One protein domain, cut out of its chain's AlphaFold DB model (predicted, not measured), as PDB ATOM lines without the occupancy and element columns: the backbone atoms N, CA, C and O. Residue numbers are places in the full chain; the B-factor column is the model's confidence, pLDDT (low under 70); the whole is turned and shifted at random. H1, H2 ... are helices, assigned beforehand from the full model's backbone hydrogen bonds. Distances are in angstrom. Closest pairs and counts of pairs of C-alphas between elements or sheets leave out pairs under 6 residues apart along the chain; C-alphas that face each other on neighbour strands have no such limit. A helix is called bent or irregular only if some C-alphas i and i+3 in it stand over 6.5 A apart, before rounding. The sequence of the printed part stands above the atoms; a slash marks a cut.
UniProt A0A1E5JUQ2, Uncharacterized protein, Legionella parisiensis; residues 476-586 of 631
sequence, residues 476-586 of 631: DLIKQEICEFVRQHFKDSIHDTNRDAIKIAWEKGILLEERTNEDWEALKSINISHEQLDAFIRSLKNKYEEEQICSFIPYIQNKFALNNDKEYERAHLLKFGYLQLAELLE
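Overview. This is residues 476 to 586 of the 631 residues of an uncharacterized protein of Legionella parisiensis (UniProt A0A1E5JUQ2). Two groups of helices lie at the two ends of an elongated body: H4, H5 and H6 fold back on themselves through the short H5 at one end, and H2 and H3 pack steeply together at the other. H1 runs from the first group toward the second, the short H8 sits between the last part of H1 and H2, and the small H7 lies near the middle, after a link that loops out around Asp 565. The printed part has 111 residues with eight named helices, H1 to H8 in order, and no named strand; the class is all helix. It is compact, with a radius of gyration of the C-alphas of 14.9 A, and its spans of 45 by 30 by 23 A are only just elongated.

Along the chain. H1, residues 476 to 493, begins at C-alpha 476 (10.592, 125.216, -34.871) and is 25.5 A long from first to last C-alpha. H2, residues 496 to 510, is 21.8 A long and irregular: C-alphas 497 and 500 are 7.4 A apart. H3, residues 517 to 525, measures 12.1 A. H4, residues 530 to 543, measures 19.6 A and ends at C-alpha 543 (3.683, 121.036, -21.452). H5 is residues 546 to 550, H6 residues 553 to 560, 10.8 A long, and H7 residues 572 to 575. H8, residues 581 to 585, ends at C-alpha 585 (17.376, 148.901, -23.596).

Arrangement. H1 touches H8 with residues 487 to 491 alone; the closest C-alphas, of Lys 491 and Leu 584, are 6.6 A apart. H8 also touches H2, closest at Lys 503 and Leu 585, C-alphas 5.8 A apart. H2 touches H3 at a steep tilt of 62 degrees, opposite ways, with the C-alphas of Ala 505 and Asp 519 closest at 4.7 A. H3 is close to but not clearly touching H7, with the C-alphas of Leu 523 and Leu 573 closest at 7.0 A. H4 and H5 only just touch, only at the corner, with 3 pairs of C-alphas within 8 A; Lys 541 and Ile 549 are closest, C-alphas 6.1 A apart. H5 and H6 meet only through their link. H6 is close to but not clearly touching H4, at a steep tilt of 40 degrees, opposite ways; the closest C-alphas, of Ile 537 and Ile 553, are 7.3 A apart. H1 and H3 are apart. Every O i to N i+4 pair is within hydrogen-bond range in H1, H3, H4, H5 and H6; H2 has 7 of 11, H8 has 0 of 1 but 2 of 2 O i to N i+3 pairs, and H7 is too short for an O i to N i+4 pair.

Size, cuts and confidence. The two C-alphas farthest apart, of Glu 513 and Glu 545, are 45.9 A apart. The printed part has no cut. The link from H6 to H7, with 11 residues, is long. The mean pLDDT of the printed part is 83.5; residues 476 to 477, 480, 543 to 548, 577 to 580 and 582 are under 70.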
ATOM      1  N   ASP A 476      11.029 123.822 -34.779       54.44
ATOM      2  CA  ASP A 476      10.592 125.216 -34.871       54.44
ATOM      3  C   ASP A 476       9.738 125.612 -33.664       54.44
ATOM      4  O   ASP A 476       9.987 126.670 -33.094       54.44
ATOM      5  N   LEU A 477       8.880 124.710 -33.173       61.75
ATOM      6  CA  LEU A 477       8.160 124.885 -31.905       61.75
ATOM      7  C   LEU A 477       9.143 124.964 -30.722       61.75
ATOM      8  O   LEU A 477       9.184 125.963 -30.014       61.75
ATOM      9  N   ILE A 478      10.058 123.985 -30.646       76.94
ATOM     10  CA  ILE A 478      11.468 124.143 -30.248       76.94
ATOM     11  C   ILE A 478      11.967 125.574 -29.971       76.94
ATOM     12  O   ILE A 478      12.150 126.063 -28.854       76.94
ATOM     13  N   LYS A 479      12.280 126.231 -31.091       71.81
ATOM     14  CA  LYS A 479      12.860 127.568 -31.149       71.81
ATOM     15  C   LYS A 479      11.889 128.622 -30.645       71.81
ATOM     16  O   LYS A 479      12.363 129.554 -30.005       71.81
ATOM     17  N   GLN A 480      10.593 128.503 -30.924       68.75
ATOM     18  CA  GLN A 480       9.594 129.462 -30.464       68.75
ATOM     19  C   GLN A 480       9.535 129.497 -28.934       68.75
ATOM     20  O   GLN A 480       9.698 130.571 -28.360       68.75
ATOM     21  N   GLU A 481       9.455 128.335 -28.281       82.25
ATOM     22  CA  GLU A 481       9.488 128.230 -26.816       82.25
ATOM     23  C   GLU A 481      10.753 128.879 -26.232       82.25
ATOM     24  O   GLU A 481      10.696 129.618 -25.251       82.25
ATOM     25  N   ILE A 482      11.912 128.647 -26.866       81.81
ATOM     26  CA  ILE A 482      13.177 129.294 -26.482       81.81
ATOM     27  C   ILE A 482      13.081 130.817 -26.642       81.81
ATOM     28  O   ILE A 482      13.528 131.547 -25.761       81.81
ATOM     29  N   CYS A 483      12.532 131.311 -27.755       72.81
ATOM     30  CA  CYS A 483      12.434 132.745 -28.029       72.81
ATOM     31  C   CYS A 483      11.531 133.454 -27.016       72.81
ATOM     32  O   CYS A 483      11.900 134.518 -26.518       72.81
ATOM     33  N   GLU A 484      10.376 132.868 -26.703       79.25
ATOM     34  CA  GLU A 484       9.425 133.403 -25.727       79.25
ATOM     35  C   GLU A 484      10.036 133.440 -24.324       79.25
ATOM     36  O   GLU A 484      10.040 134.494 -23.684       79.25
ATOM     37  N   PHE A 485      10.652 132.337 -23.890       90.06
ATOM     38  CA  PHE A 485      11.348 132.265 -22.606       90.06
ATOM     39  C   PHE A 485      12.471 133.307 -22.490       90.06
ATOM     40  O   PHE A 485      12.548 134.030 -21.496       90.06
ATOM     41  N   VAL A 486      13.314 133.431 -23.520       85.12
ATOM     42  CA  VAL A 486      14.426 134.393 -23.538       85.12
ATOM     43  C   VAL A 486      13.925 135.835 -23.490       85.12
ATOM     44  O   VAL A 486      14.446 136.638 -22.713       85.12
ATOM     45  N   ARG A 487      12.913 136.180 -24.298       80.00
ATOM     46  CA  ARG A 487      12.335 137.533 -24.300       80.00
ATOM     47  C   ARG A 487      11.734 137.883 -22.945       80.00
ATOM     48  O   ARG A 487      11.981 138.982 -22.452       80.00
ATOM     49  N   GLN A 488      10.993 136.957 -22.341       84.56
ATOM     50  CA  GLN A 488      10.380 137.176 -21.035       84.56
ATOM     51  C   GLN A 488      11.441 137.351 -19.937       84.56
ATOM     52  O   GLN A 488      11.380 138.321 -19.189       84.56
ATOM     53  N   HIS A 489      12.473 136.499 -19.908       92.75
ATOM     54  CA  HIS A 489      13.576 136.619 -18.945       92.75
ATOM     55  C   HIS A 489      14.252 137.994 -18.994       92.75
ATOM     56  O   HIS A 489      14.450 138.622 -17.953       92.75
ATOM     57  N   PHE A 490      14.599 138.489 -20.187       89.06
ATOM     58  CA  PHE A 490      15.268 139.789 -20.305       89.06
ATOM     59  C   PHE A 490      14.342 140.966 -20.020       89.06
ATOM     60  O   PHE A 490      14.794 141.957 -19.452       89.06
ATOM     61  N   LYS A 491      13.053 140.849 -20.343       86.25
ATOM     62  CA  LYS A 491      12.050 141.842 -19.953       86.25
ATOM     63  C   LYS A 491      11.946 141.978 -18.430       86.25
ATOM     64  O   LYS A 491      11.798 143.094 -17.945       86.25
ATOM     65  N   ASP A 492      12.062 140.872 -17.698       88.50
ATOM     66  CA  ASP A 492      11.972 140.863 -16.232       88.50
ATOM     67  C   ASP A 492      13.303 141.237 -15.552       88.50
ATOM     68  O   ASP A 492      13.311 141.783 -14.449       88.50
ATOM     69  N   SER A 493      14.435 140.968 -16.210       91.00
ATOM     70  CA  SER A 493      15.779 141.193 -15.652       91.00
ATOM     71  C   SER A 493      16.341 142.595 -15.919       91.00
ATOM     72  O   SER A 493      17.248 143.034 -15.211       91.00
ATOM     73  N   ILE A 494      15.845 143.302 -16.941       89.56
ATOM     74  CA  ILE A 494      16.279 144.664 -17.284       89.56
ATOM     75  C   ILE A 494      15.317 145.673 -16.650       89.56
ATOM     76  O   ILE A 494      14.147 145.765 -17.014       89.56
ATOM     77  N   HIS A 495      15.827 146.484 -15.731       88.62
ATOM     78  CA  HIS A 495      15.071 147.488 -14.988       88.62
ATOM     79  C   HIS A 495      15.854 148.803 -14.888       88.62
ATOM     80  O   HIS A 495      17.039 148.872 -15.206       88.62
ATOM     81  N   ASP A 496      15.206 149.877 -14.438       85.75
ATOM     82  CA  ASP A 496      15.762 151.237 -14.529       85.75
ATOM     83  C   ASP A 496      17.159 151.384 -13.898       85.75
ATOM     84  O   ASP A 496      17.993 152.119 -14.412       85.75
ATOM     85  N   THR A 497      17.451 150.645 -12.825       88.44
ATOM     86  CA  THR A 497      18.736 150.736 -12.113       88.44
ATOM     87  C   THR A 497      19.907 150.001 -12.774       88.44
ATOM     88  O   THR A 497      21.048 150.284 -12.416       88.44
ATOM     89  N   ASN A 498      19.669 149.067 -13.706       91.62
ATOM     90  CA  ASN A 498      20.734 148.338 -14.416       91.62
ATOM     91  C   ASN A 498      20.763 148.617 -15.931       91.62
ATOM     92  O   ASN A 498      21.777 148.339 -16.574       91.62
ATOM     93  N   ARG A 499      19.691 149.198 -16.491       90.62
ATOM     94  CA  ARG A 499      19.513 149.417 -17.933       90.62
ATOM     95  C   ARG A 499      20.666 150.184 -18.566       90.62
ATOM     96  O   ARG A 499      21.195 149.719 -19.570       90.62
ATOM     97  N   ASP A 500      21.081 151.303 -17.977       90.06
ATOM     98  CA  ASP A 500      22.123 152.158 -18.561       90.06
ATOM     99  C   ASP A 500      23.470 151.432 -18.656       90.06
ATOM    100  O   ASP A 500      24.127 151.465 -19.696       90.06
ATOM    101  N   ALA A 501      23.855 150.703 -17.604       91.12
ATOM    102  CA  ALA A 501      25.090 149.921 -17.592       91.12
ATOM    103  C   ALA A 501      25.065 148.802 -18.649       91.12
ATOM    104  O   ALA A 501      26.048 148.590 -19.360       91.12
ATOM    105  N   ILE A 502      23.928 148.115 -18.795       91.94
ATOM    106  CA  ILE A 502      23.744 147.060 -19.799       91.94
ATOM    107  C   ILE A 502      23.749 147.648 -21.215       91.94
ATOM    108  O   ILE A 502      24.366 147.069 -22.109       91.94
ATOM    109  N   LYS A 503      23.102 148.802 -21.425       89.50
ATOM    110  CA  LYS A 503      23.057 149.499 -22.715       89.50
ATOM    111  C   LYS A 503      24.454 149.914 -23.171       89.50
ATOM    112  O   LYS A 503      24.840 149.581 -24.286       89.50
ATOM    113  N   ILE A 504      25.239 150.533 -22.291       89.94
ATOM    114  CA  ILE A 504      26.632 150.905 -22.584       89.94
ATOM    115  C   ILE A 504      27.446 149.663 -22.972       89.94
ATOM    116  O   ILE A 504      28.107 149.644 -24.012       89.94
ATOM    117  N   ALA A 505      27.357 148.589 -22.182       89.00
ATOM    118  CA  ALA A 505      28.063 147.342 -22.466       89.00
ATOM    119  C   ALA A 505      27.615 146.692 -23.791       89.00
ATOM    120  O   ALA A 505      28.414 146.072 -24.499       89.00
ATOM    121  N   TRP A 506      26.340 146.821 -24.152       85.81
ATOM    122  CA  TRP A 506      25.788 146.352 -25.418       85.81
ATOM    123  C   TRP A 506      26.345 147.142 -26.610       85.81
ATOM    124  O   TRP A 506      26.931 146.547 -27.519       85.81
ATOM    125  N   GLU A 507      26.224 148.471 -26.566       85.25
ATOM    126  CA  GLU A 507      26.609 149.405 -27.632       85.25
ATOM    127  C   GLU A 507      28.101 149.368 -27.948       85.25
ATOM    128  O   GLU A 507      28.465 149.397 -29.123       85.25
ATOM    129  N   LYS A 508      28.966 149.194 -26.940       85.75
ATOM    130  CA  LYS A 508      30.414 149.051 -27.156       85.75
ATOM    131  C   LYS A 508      30.763 147.966 -28.173       85.75
ATOM    132  O   LYS A 508      31.604 148.184 -29.034       85.75
ATOM    133  N   GLY A 509      30.063 146.829 -28.170       77.69
ATOM    134  CA  GLY A 509      30.312 145.790 -29.177       77.69
ATOM    135  C   GLY A 509      29.799 146.122 -30.576       77.69
ATOM    136  O   GLY A 509      30.323 145.579 -31.542       77.69
ATOM    137  N   ILE A 510      28.797 146.997 -30.701       77.31
ATOM    138  CA  ILE A 510      28.325 147.505 -32.000       77.31
ATOM    139  C   ILE A 510      29.337 148.512 -32.553       77.31
ATOM    140  O   ILE A 510      29.656 148.485 -33.740       77.31
ATOM    141  N   LEU A 511      29.867 149.368 -31.679       78.56
ATOM    142  CA  LEU A 511      30.861 150.392 -32.001       78.56
ATOM    143  C   LEU A 511      32.291 149.839 -32.124       78.56
ATOM    144  O   LEU A 511      33.202 150.593 -32.459       78.56
ATOM    145  N   LEU A 512      32.482 148.530 -31.908       76.56
ATOM    146  CA  LEU A 512      33.781 147.845 -31.900       76.56
ATOM    147  C   LEU A 512      34.760 148.416 -30.852       76.56
ATOM    148  O   LEU A 512      35.975 148.395 -31.045       76.56
ATOM    149  N   GLU A 513      34.224 148.911 -29.739       83.88
ATOM    150  CA  GLU A 513      34.970 149.338 -28.558       83.88
ATOM    151  C   GLU A 513      35.211 148.160 -27.600       83.88
ATOM    152  O   GLU A 513      34.383 147.254 -27.468       83.88
ATOM    153  N   GLU A 514      36.339 148.182 -26.883       85.94
ATOM    154  CA  GLU A 514      36.628 147.163 -25.871       85.94
ATOM    155  C   GLU A 514      35.697 147.294 -24.654       85.94
ATOM    156  O   GLU A 514      35.551 148.360 -24.050       85.94
ATOM    157  N   ARG A 515      35.102 146.166 -24.255       88.06
ATOM    158  CA  ARG A 515      34.314 146.041 -23.023       88.06
ATOM    159  C   ARG A 515      35.222 145.884 -21.806       88.06
ATOM    160  O   ARG A 515      36.061 144.981 -21.775       88.06
ATOM    161  N   THR A 516      35.017 146.714 -20.787       92.69
ATOM    162  CA  THR A 516      35.720 146.642 -19.500       92.69
ATOM    163  C   THR A 516      35.189 145.500 -18.632       92.69
ATOM    164  O   THR A 516      34.206 144.834 -18.963       92.69
ATOM    165  N   ASN A 517      35.831 145.258 -17.486       90.88
ATOM    166  CA  ASN A 517      35.353 144.255 -16.533       90.88
ATOM    167  C   ASN A 517      33.959 144.607 -15.996       90.88
ATOM    168  O   ASN A 517      33.122 143.721 -15.870       90.88
ATOM    169  N   GLU A 518      33.688 145.888 -15.744       92.12
ATOM    170  CA  GLU A 518      32.381 146.376 -15.298       92.12
ATOM    171  C   GLU A 518      31.292 146.132 -16.354       92.12
ATOM    172  O   GLU A 518      30.189 145.715 -16.005       92.12
ATOM    173  N   ASP A 519      31.613 146.306 -17.643       91.44
ATOM    174  CA  ASP A 519      30.693 146.000 -18.746       91.44
ATOM    175  C   ASP A 519      30.340 144.501 -18.770       91.44
ATOM    176  O   ASP A 519      29.178 144.116 -18.936       91.44
ATOM    177  N   TRP A 520      31.339 143.633 -18.574       92.81
ATOM    178  CA  TRP A 520      31.122 142.187 -18.510       92.81
ATOM    179  C   TRP A 520      30.326 141.765 -17.277       92.81
ATOM    180  O   TRP A 520      29.490 140.868 -17.394       92.81
ATOM    181  N   GLU A 521      30.549 142.390 -16.122       93.25
ATOM    182  CA  GLU A 521      29.752 142.150 -14.915       93.25
ATOM    183  C   GLU A 521      28.290 142.568 -15.123       93.25
ATOM    184  O   GLU A 521      27.384 141.794 -14.811       93.25
ATOM    185  N   ALA A 522      28.041 143.724 -15.751       92.31
ATOM    186  CA  ALA A 522      26.691 144.172 -16.085       92.31
ATOM    187  C   ALA A 522      25.964 143.167 -16.999       92.31
ATOM    188  O   ALA A 522      24.847 142.750 -16.691       92.31
ATOM    189  N   LEU A 523      26.613 142.699 -18.072       91.00
ATOM    190  CA  LEU A 523      26.033 141.711 -18.995       91.00
ATOM    191  C   LEU A 523      25.808 140.339 -18.341       91.00
ATOM    192  O   LEU A 523      24.822 139.666 -18.641       91.00
ATOM    193  N   LYS A 524      26.713 139.906 -17.458       93.62
ATOM    194  CA  LYS A 524      26.603 138.612 -16.767       93.62
ATOM    195  C   LYS A 524      25.570 138.624 -15.647       93.62
ATOM    196  O   LYS A 524      24.996 137.571 -15.376       93.62
ATOM    197  N   SER A 525      25.305 139.781 -15.036       93.25
ATOM    198  CA  SER A 525      24.335 139.924 -13.942       93.25
ATOM    199  C   SER A 525      22.907 139.511 -14.321       93.25
ATOM    200  O   SER A 525      22.138 139.097 -13.459       93.25
ATOM    201  N   ILE A 526      22.580 139.561 -15.616       93.19
ATOM    202  CA  ILE A 526      21.274 139.196 -16.182       93.19
ATOM    203  C   ILE A 526      21.310 137.879 -16.970       93.19
ATOM    204  O   ILE A 526      20.391 137.583 -17.738       93.19
ATOM    205  N   ASN A 527      22.370 137.078 -16.833       95.75
ATOM    206  CA  ASN A 527      22.414 135.760 -17.457       95.75
ATOM    207  C   ASN A 527      21.313 134.853 -16.899       95.75
ATOM    208  O   ASN A 527      21.025 134.853 -15.706       95.75
ATOM    209  N   ILE A 528      20.762 134.015 -17.773       95.06
ATOM    210  CA  ILE A 528      19.853 132.938 -17.387       95.06
ATOM    211  C   ILE A 528      20.629 131.931 -16.529       95.06
ATOM    212  O   ILE A 528      21.652 131.399 -16.972       95.06
ATOM    213  N   SER A 529      20.164 131.697 -15.300       94.00
ATOM    214  CA  SER A 529      20.789 130.754 -14.368       94.00
ATOM    215  C   SER A 529      20.496 129.298 -14.750       94.00
ATOM    216  O   SER A 529      19.567 129.006 -15.510       94.00
ATOM    217  N   HIS A 530      21.268 128.358 -14.195       92.44
ATOM    218  CA  HIS A 530      21.003 126.929 -14.396       92.44
ATOM    219  C   HIS A 530      19.637 126.534 -13.821       92.44
ATOM    220  O   HIS A 530      18.890 125.806 -14.464       92.44
ATOM    221  N   GLU A 531      19.256 127.085 -12.666       93.38
ATOM    222  CA  GLU A 531      17.957 126.832 -12.041       93.38
ATOM    223  C   GLU A 531      16.791 127.341 -12.901       93.38
ATOM    224  O   GLU A 531      15.760 126.671 -12.993       93.38
ATOM    225  N   GLN A 532      16.950 128.502 -13.549       93.69
ATOM    226  CA  GLN A 532      15.953 129.052 -14.473       93.69
ATOM    227  C   GLN A 532      15.828 128.196 -15.737       93.69
ATOM    228  O   GLN A 532      14.713 127.901 -16.170       93.69
ATOM    229  N   LEU A 533      16.952 127.739 -16.296       94.25
ATOM    230  CA  LEU A 533      16.955 126.829 -17.441       94.25
ATOM    231  C   LEU A 533      16.321 125.472 -17.093       94.25
ATOM    232  O   LEU A 533      15.516 124.953 -17.864       94.25
ATOM    233  N   ASP A 534      16.612 124.919 -15.917       92.94
ATOM    234  CA  ASP A 534      16.009 123.672 -15.439       92.94
ATOM    235  C   ASP A 534      14.512 123.831 -15.146       92.94
ATOM    236  O   ASP A 534      13.728 122.900 -15.346       92.94
ATOM    237  N   ALA A 535      14.080 124.999 -14.663       92.44
ATOM    238  CA  ALA A 535      12.662 125.327 -14.521       92.44
ATOM    239  C   ALA A 535      11.967 125.405 -15.888       92.44
ATOM    240  O   ALA A 535      10.894 124.822 -16.051       92.44
ATOM    241  N   PHE A 536      12.600 126.031 -16.882       93.50
ATOM    242  CA  PHE A 536      12.101 126.069 -18.253       93.50
ATOM    243  C   PHE A 536      11.999 124.662 -18.858       93.50
ATOM    244  O   PHE A 536      10.927 124.274 -19.315       93.50
ATOM    245  N   ILE A 537      13.047 123.838 -18.762       90.25
ATOM    246  CA  ILE A 537      13.021 122.448 -19.245       90.25
ATOM    247  C   ILE A 537      11.918 121.641 -18.545       90.25
ATOM    248  O   ILE A 537      11.205 120.890 -19.206       90.25
ATOM    249  N   ARG A 538      11.729 121.805 -17.228       88.62
ATOM    250  CA  ARG A 538      10.613 121.172 -16.504       88.62
ATOM    251  C   ARG A 538       9.254 121.656 -17.000       88.62
ATOM    252  O   ARG A 538       8.359 120.837 -17.162       88.62
ATOM    253  N   SER A 539       9.101 122.951 -17.277       86.31
ATOM    254  CA  SER A 539       7.857 123.484 -17.842       86.31
ATOM    255  C   SER A 539       7.551 122.856 -19.203       86.31
ATOM    256  O   SER A 539       6.423 122.437 -19.435       86.31
ATOM    257  N   LEU A 540       8.571 122.660 -20.046       82.19
ATOM    258  CA  LEU A 540       8.421 121.985 -21.330       82.19
ATOM    259  C   LEU A 540       8.090 120.499 -21.166       82.19
ATOM    260  O   LEU A 540       7.218 120.007 -21.866       82.19
ATOM    261  N   LYS A 541       8.726 119.791 -20.224       82.06
ATOM    262  CA  LYS A 541       8.384 118.395 -19.885       82.06
ATOM    263  C   LYS A 541       6.959 118.228 -19.349       82.06
ATOM    264  O   LYS A 541       6.400 117.145 -19.458       82.06
ATOM    265  N   ASN A 542       6.402 119.268 -18.732       76.31
ATOM    266  CA  ASN A 542       5.013 119.275 -18.273       76.31
ATOM    267  C   ASN A 542       4.044 119.653 -19.405       76.31
ATOM    268  O   ASN A 542       2.916 119.173 -19.429       76.31
ATOM    269  N   LYS A 543       4.474 120.533 -20.318       69.56
ATOM    270  CA  LYS A 543       3.683 121.036 -21.452       69.56
ATOM    271  C   LYS A 543       3.610 120.035 -22.608       69.56
ATOM    272  O   LYS A 543       2.589 119.940 -23.278       69.56
ATOM    273  N   TYR A 544       4.685 119.289 -22.824       69.94
ATOM    274  CA  TYR A 544       4.856 118.318 -23.898       69.94
ATOM    275  C   TYR A 544       5.262 116.967 -23.314       69.94
ATOM    276  O   TYR A 544       5.837 116.901 -22.234       69.94
ATOM    277  N   GLU A 545       5.021 115.875 -24.041       61.72
ATOM    278  CA  GLU A 545       5.380 114.545 -23.544       61.72
ATOM    279  C   GLU A 545       6.883 114.425 -23.249       61.72
ATOM    280  O   GLU A 545       7.729 114.782 -24.078       61.72
ATOM    281  N   GLU A 546       7.216 113.872 -22.077       65.56
ATOM    282  CA  GLU A 546       8.592 113.791 -21.583       65.56
ATOM    283  C   GLU A 546       9.525 113.093 -22.583       65.56
ATOM    284  O   GLU A 546      10.627 113.579 -22.834       65.56
ATOM    285  N   GLU A 547       9.069 112.014 -23.225       63.66
ATOM    286  CA  GLU A 547       9.829 111.288 -24.249       63.66
ATOM    287  C   GLU A 547      10.156 112.158 -25.476       63.66
ATOM    288  O   GLU A 547      11.269 112.096 -26.007       63.66
ATOM    289  N   GLN A 548       9.221 113.014 -25.906       62.94
ATOM    290  CA  GLN A 548       9.424 113.905 -27.049       62.94
ATOM    291  C   GLN A 548      10.422 115.012 -26.696       62.94
ATOM    292  O   GLN A 548      11.385 115.241 -27.439       62.94
ATOM    293  N   ILE A 549      10.252 115.636 -25.526       75.31
ATOM    294  CA  ILE A 549      11.132 116.704 -25.037       75.31
ATOM    295  C   ILE A 549      12.536 116.205 -24.752       75.31
ATOM    296  O   ILE A 549      13.495 116.895 -25.101       75.31
ATOM    297  N   CYS A 550      12.692 115.000 -24.198       74.75
ATOM    298  CA  CYS A 550      14.005 114.428 -23.899       74.75
ATOM    299  C   CYS A 550      14.933 114.428 -25.120       74.75
ATOM    300  O   CYS A 550      16.135 114.654 -24.993       74.75
ATOM    301  N   SER A 551      14.367 114.270 -26.317       72.00
ATOM    302  CA  SER A 551      15.109 114.282 -27.575       72.00
ATOM    303  C   SER A 551      15.613 115.673 -28.015       72.00
ATOM    304  O   SER A 551      16.524 115.750 -28.848       72.00
ATOM    305  N   PHE A 552      15.048 116.748 -27.450       77.25
ATOM    306  CA  PHE A 552      15.401 118.155 -27.673       77.25
ATOM    307  C   PHE A 552      16.154 118.790 -26.497       77.25
ATOM    308  O   PHE A 552      16.788 119.825 -26.696       77.25
ATOM    309  N   ILE A 553      16.164 118.178 -25.307       84.69
ATOM    310  CA  ILE A 553      16.918 118.685 -24.146       84.69
ATOM    311  C   ILE A 553      18.387 118.983 -24.498       84.69
ATOM    312  O   ILE A 553      18.823 120.098 -24.208       84.69
ATOM    313  N   PRO A 554      19.136 118.104 -25.200       83.62
ATOM    314  CA  PRO A 554      20.510 118.425 -25.589       83.62
ATOM    315  C   PRO A 554      20.602 119.650 -26.507       83.62
ATOM    316  O   PRO A 554      21.540 120.433 -26.403       83.62
ATOM    317  N   TYR A 555      19.631 119.843 -27.406       81.94
ATOM    318  CA  TYR A 555      19.572 121.024 -28.270       81.94
ATOM    319  C   TYR A 555      19.323 122.303 -27.458       81.94
ATOM    320  O   TYR A 555      20.022 123.294 -27.664       81.94
ATOM    321  N   ILE A 556      18.378 122.262 -26.513       87.56
ATOM    322  CA  ILE A 556      18.064 123.378 -25.612       87.56
ATOM    323  C   ILE A 556      19.305 123.724 -24.781       87.56
ATOM    324  O   ILE A 556      19.792 124.848 -24.844       87.56
ATOM    325  N   GLN A 557      19.889 122.745 -24.090       91.00
ATOM    326  CA  GLN A 557      21.089 122.936 -23.269       91.00
ATOM    327  C   GLN A 557      22.256 123.518 -24.080       91.00
ATOM    328  O   GLN A 557      22.859 124.507 -23.670       91.00
ATOM    329  N   ASN A 558      22.521 122.987 -25.278       87.88
ATOM    330  CA  ASN A 558      23.562 123.522 -26.160       87.88
ATOM    331  C   ASN A 558      23.271 124.962 -26.619       87.88
ATOM    332  O   ASN A 558      24.196 125.762 -26.787       87.88
ATOM    333  N   LYS A 559      21.999 125.333 -26.812       86.19
ATOM    334  CA  LYS A 559      21.625 126.712 -27.150       86.19
ATOM    335  C   LYS A 559      21.916 127.690 -26.012       86.19
ATOM    336  O   LYS A 559      22.382 128.787 -26.310       86.19
ATOM    337  N   PHE A 560      21.762 127.288 -24.753       92.50
ATOM    338  CA  PHE A 560      22.083 128.126 -23.588       92.50
ATOM    339  C   PHE A 560      23.544 128.013 -23.111       92.50
ATOM    340  O   PHE A 560      24.009 128.856 -22.361       92.50
ATOM    341  N   ALA A 561      24.336 127.048 -23.584       92.19
ATOM    342  CA  ALA A 561      25.743 126.941 -23.184       92.19
ATOM    343  C   ALA A 561      26.567 128.190 -23.577       92.19
ATOM    344  O   ALA A 561      26.647 128.536 -24.758       92.19
ATOM    345  N   LEU A 562      27.192 128.866 -22.611       90.44
ATOM    346  CA  LEU A 562      28.073 130.012 -22.860       90.44
ATOM    347  C   LEU A 562      29.496 129.555 -23.202       90.44
ATOM    348  O   LEU A 562      29.954 128.511 -22.738       90.44
ATOM    349  N   ASN A 563      30.205 130.355 -23.997       87.62
ATOM    350  CA  ASN A 563      31.588 130.101 -24.384       87.62
ATOM    351  C   ASN A 563      32.439 131.352 -24.160       87.62
ATOM    352  O   ASN A 563      32.224 132.389 -24.787       87.62
ATOM    353  N   ASN A 564      33.438 131.237 -23.286       83.56
ATOM    354  CA  ASN A 564      34.315 132.352 -22.945       83.56
ATOM    355  C   ASN A 564      35.317 132.711 -24.054       83.56
ATOM    356  O   ASN A 564      35.861 133.814 -24.043       83.56
ATOM    357  N   ASP A 565      35.527 131.844 -25.040       83.31
ATOM    358  CA  ASP A 565      36.477 132.089 -26.128       83.31
ATOM    359  C   ASP A 565      35.875 132.941 -27.251       83.31
ATOM    360  O   ASP A 565      36.607 133.548 -28.031       83.31
ATOM    361  N   LYS A 566      34.542 133.032 -27.324       79.56
ATOM    362  CA  LYS A 566      33.835 133.817 -28.338       79.56
ATOM    363  C   LYS A 566      33.043 134.934 -27.692       79.56
ATOM    364  O   LYS A 566      32.117 134.684 -26.930       79.56
ATOM    365  N   GLU A 567      33.365 136.170 -28.046       79.81
ATOM    366  CA  GLU A 567      32.795 137.354 -27.399       79.81
ATOM    367  C   GLU A 567      31.256 137.374 -27.391       79.81
ATOM    368  O   GLU A 567      30.648 137.614 -26.350       79.81
ATOM    369  N   TYR A 568      30.618 137.019 -28.510       80.00
ATOM    370  CA  TYR A 568      29.157 136.977 -28.638       80.00
ATOM    371  C   TYR A 568      28.489 135.807 -27.880       80.00
ATOM    372  O   TYR A 568      27.269 135.789 -27.742       80.00
ATOM    373  N   GLU A 569      29.256 134.835 -27.367       84.75
ATOM    374  CA  GLU A 569      28.771 133.700 -26.559       84.75
ATOM    375  C   GLU A 569      29.140 133.839 -25.067       84.75
ATOM    376  O   GLU A 569      28.834 132.937 -24.289       84.75
ATOM    377  N   ARG A 570      29.766 134.952 -24.645       88.12
ATOM    378  CA  ARG A 570      30.171 135.205 -23.242       88.12
ATOM    379  C   ARG A 570      29.017 135.568 -22.307       88.12
ATOM    380  O   ARG A 570      29.144 135.422 -21.092       88.12
ATOM    381  N   ALA A 571      27.910 136.056 -22.857       90.44
ATOM    382  CA  ALA A 571      26.700 136.402 -22.120       90.44
ATOM    383  C   ALA A 571      25.457 136.056 -22.948       90.44
ATOM    384  O   ALA A 571      25.460 136.184 -24.175       90.44
ATOM    385  N   HIS A 572      24.379 135.644 -22.281       92.38
ATOM    386  CA  HIS A 572      23.138 135.235 -22.937       92.38
ATOM    387  C   HIS A 572      22.501 136.376 -23.731       92.38
ATOM    388  O   HIS A 572      21.994 136.131 -24.823       92.38
ATOM    389  N   LEU A 573      22.571 137.613 -23.223       86.81
ATOM    390  CA  LEU A 573      22.006 138.774 -23.912       86.81
ATOM    391  C   LEU A 573      22.637 138.931 -25.304       86.81
ATOM    392  O   LEU A 573      21.922 139.076 -26.291       86.81
ATOM    393  N   LEU A 574      23.968 138.810 -25.397       84.25
ATOM    394  CA  LEU A 574      24.703 138.869 -26.666       84.25
ATOM    395  C   LEU A 574      24.362 137.676 -27.569       84.25
ATOM    396  O   LEU A 574      24.068 137.854 -28.752       84.25
ATOM    397  N   LYS A 575      24.331 136.466 -27.002       83.75
ATOM    398  CA  LYS A 575      24.065 135.228 -27.748       83.75
ATOM    399  C   LYS A 575      22.682 135.218 -28.404       83.75
ATOM    400  O   LYS A 575      22.528 134.678 -29.499       83.75
ATOM    401  N   PHE A 576      21.689 135.820 -27.751       81.56
ATOM    402  CA  PHE A 576      20.309 135.922 -28.234       81.56
ATOM    403  C   PHE A 576      19.966 137.288 -28.841       81.56
ATOM    404  O   PHE A 576      18.797 137.584 -29.090       81.56
ATOM    405  N   GLY A 577      20.973 138.108 -29.140       67.38
ATOM    406  CA  GLY A 577      20.782 139.469 -29.631       67.38
ATOM    407  C   GLY A 577      19.969 139.614 -30.911       67.38
ATOM    408  O   GLY A 577      19.303 140.625 -31.124       67.38
ATOM    409  N   TYR A 578      19.956 138.566 -31.731       68.75
ATOM    410  CA  TYR A 578      19.163 138.484 -32.956       68.75
ATOM    411  C   TYR A 578      17.640 138.506 -32.713       68.75
ATOM    412  O   TYR A 578      16.883 138.668 -33.664       68.75
ATOM    413  N   LEU A 579      17.176 138.372 -31.462       65.62
ATOM    414  CA  LEU A 579      15.759 138.441 -31.080       65.62
ATOM    415  C   LEU A 579      15.238 139.876 -30.880       65.62
ATOM    416  O   LEU A 579      14.208 140.057 -30.237       65.62
ATOM    417  N   GLN A 580      15.936 140.889 -31.408       66.94
ATOM    418  CA  GLN A 580      15.555 142.308 -31.306       66.94
ATOM    419  C   GLN A 580      15.385 142.779 -29.849       66.94
ATOM    420  O   GLN A 580      14.512 143.574 -29.521       66.94
ATOM    421  N   LEU A 581      16.244 142.291 -28.948       70.50
ATOM    422  CA  LEU A 581      16.204 142.639 -27.520       70.50
ATOM    423  C   LEU A 581      16.654 144.084 -27.233       70.50
ATOM    424  O   LEU A 581      16.492 144.556 -26.112       70.50
ATOM    425  N   ALA A 582      17.194 144.787 -28.235       66.81
ATOM    426  CA  ALA A 582      17.650 146.171 -28.120       66.81
ATOM    427  C   ALA A 582      16.525 147.137 -27.710       66.81
ATOM    428  O   ALA A 582      16.780 148.090 -26.982       66.81
ATOM    429  N   GLU A 583      15.274 146.854 -28.085       74.69
ATOM    430  CA  GLU A 583      14.110 147.660 -27.688       74.69
ATOM    431  C   GLU A 583      13.909 147.703 -26.163       74.69
ATOM    432  O   GLU A 583      13.401 148.686 -25.632       74.69
ATOM    433  N   LEU A 584      14.349 146.668 -25.435       77.44
ATOM    434  CA  LEU A 584      14.283 146.619 -23.967       77.44
ATOM    435  C   LEU A 584      15.315 147.543 -23.294       77.44
ATOM    436  O   LEU A 584      15.215 147.813 -22.095       77.44
ATOM    437  N   LEU A 585      16.311 148.009 -24.055       79.94
ATOM    438  CA  LEU A 585      17.376 148.901 -23.596       79.94
ATOM    439  C   LEU A 585      17.051 150.378 -23.851       79.94
ATOM    440  O   LEU A 585      17.739 151.251 -23.324       79.94
ATOM    441  N   GLU A 586      15.998 150.681 -24.611       77.12
ATOM    442  CA  GLU A 586      15.542 152.052 -24.820       77.12
ATOM    443  C   GLU A 586      14.687 152.533 -23.637       77.12
ATOM    444  O   GLU A 586      13.791 151.839 -23.149       77.12
TER     445      GLU A 586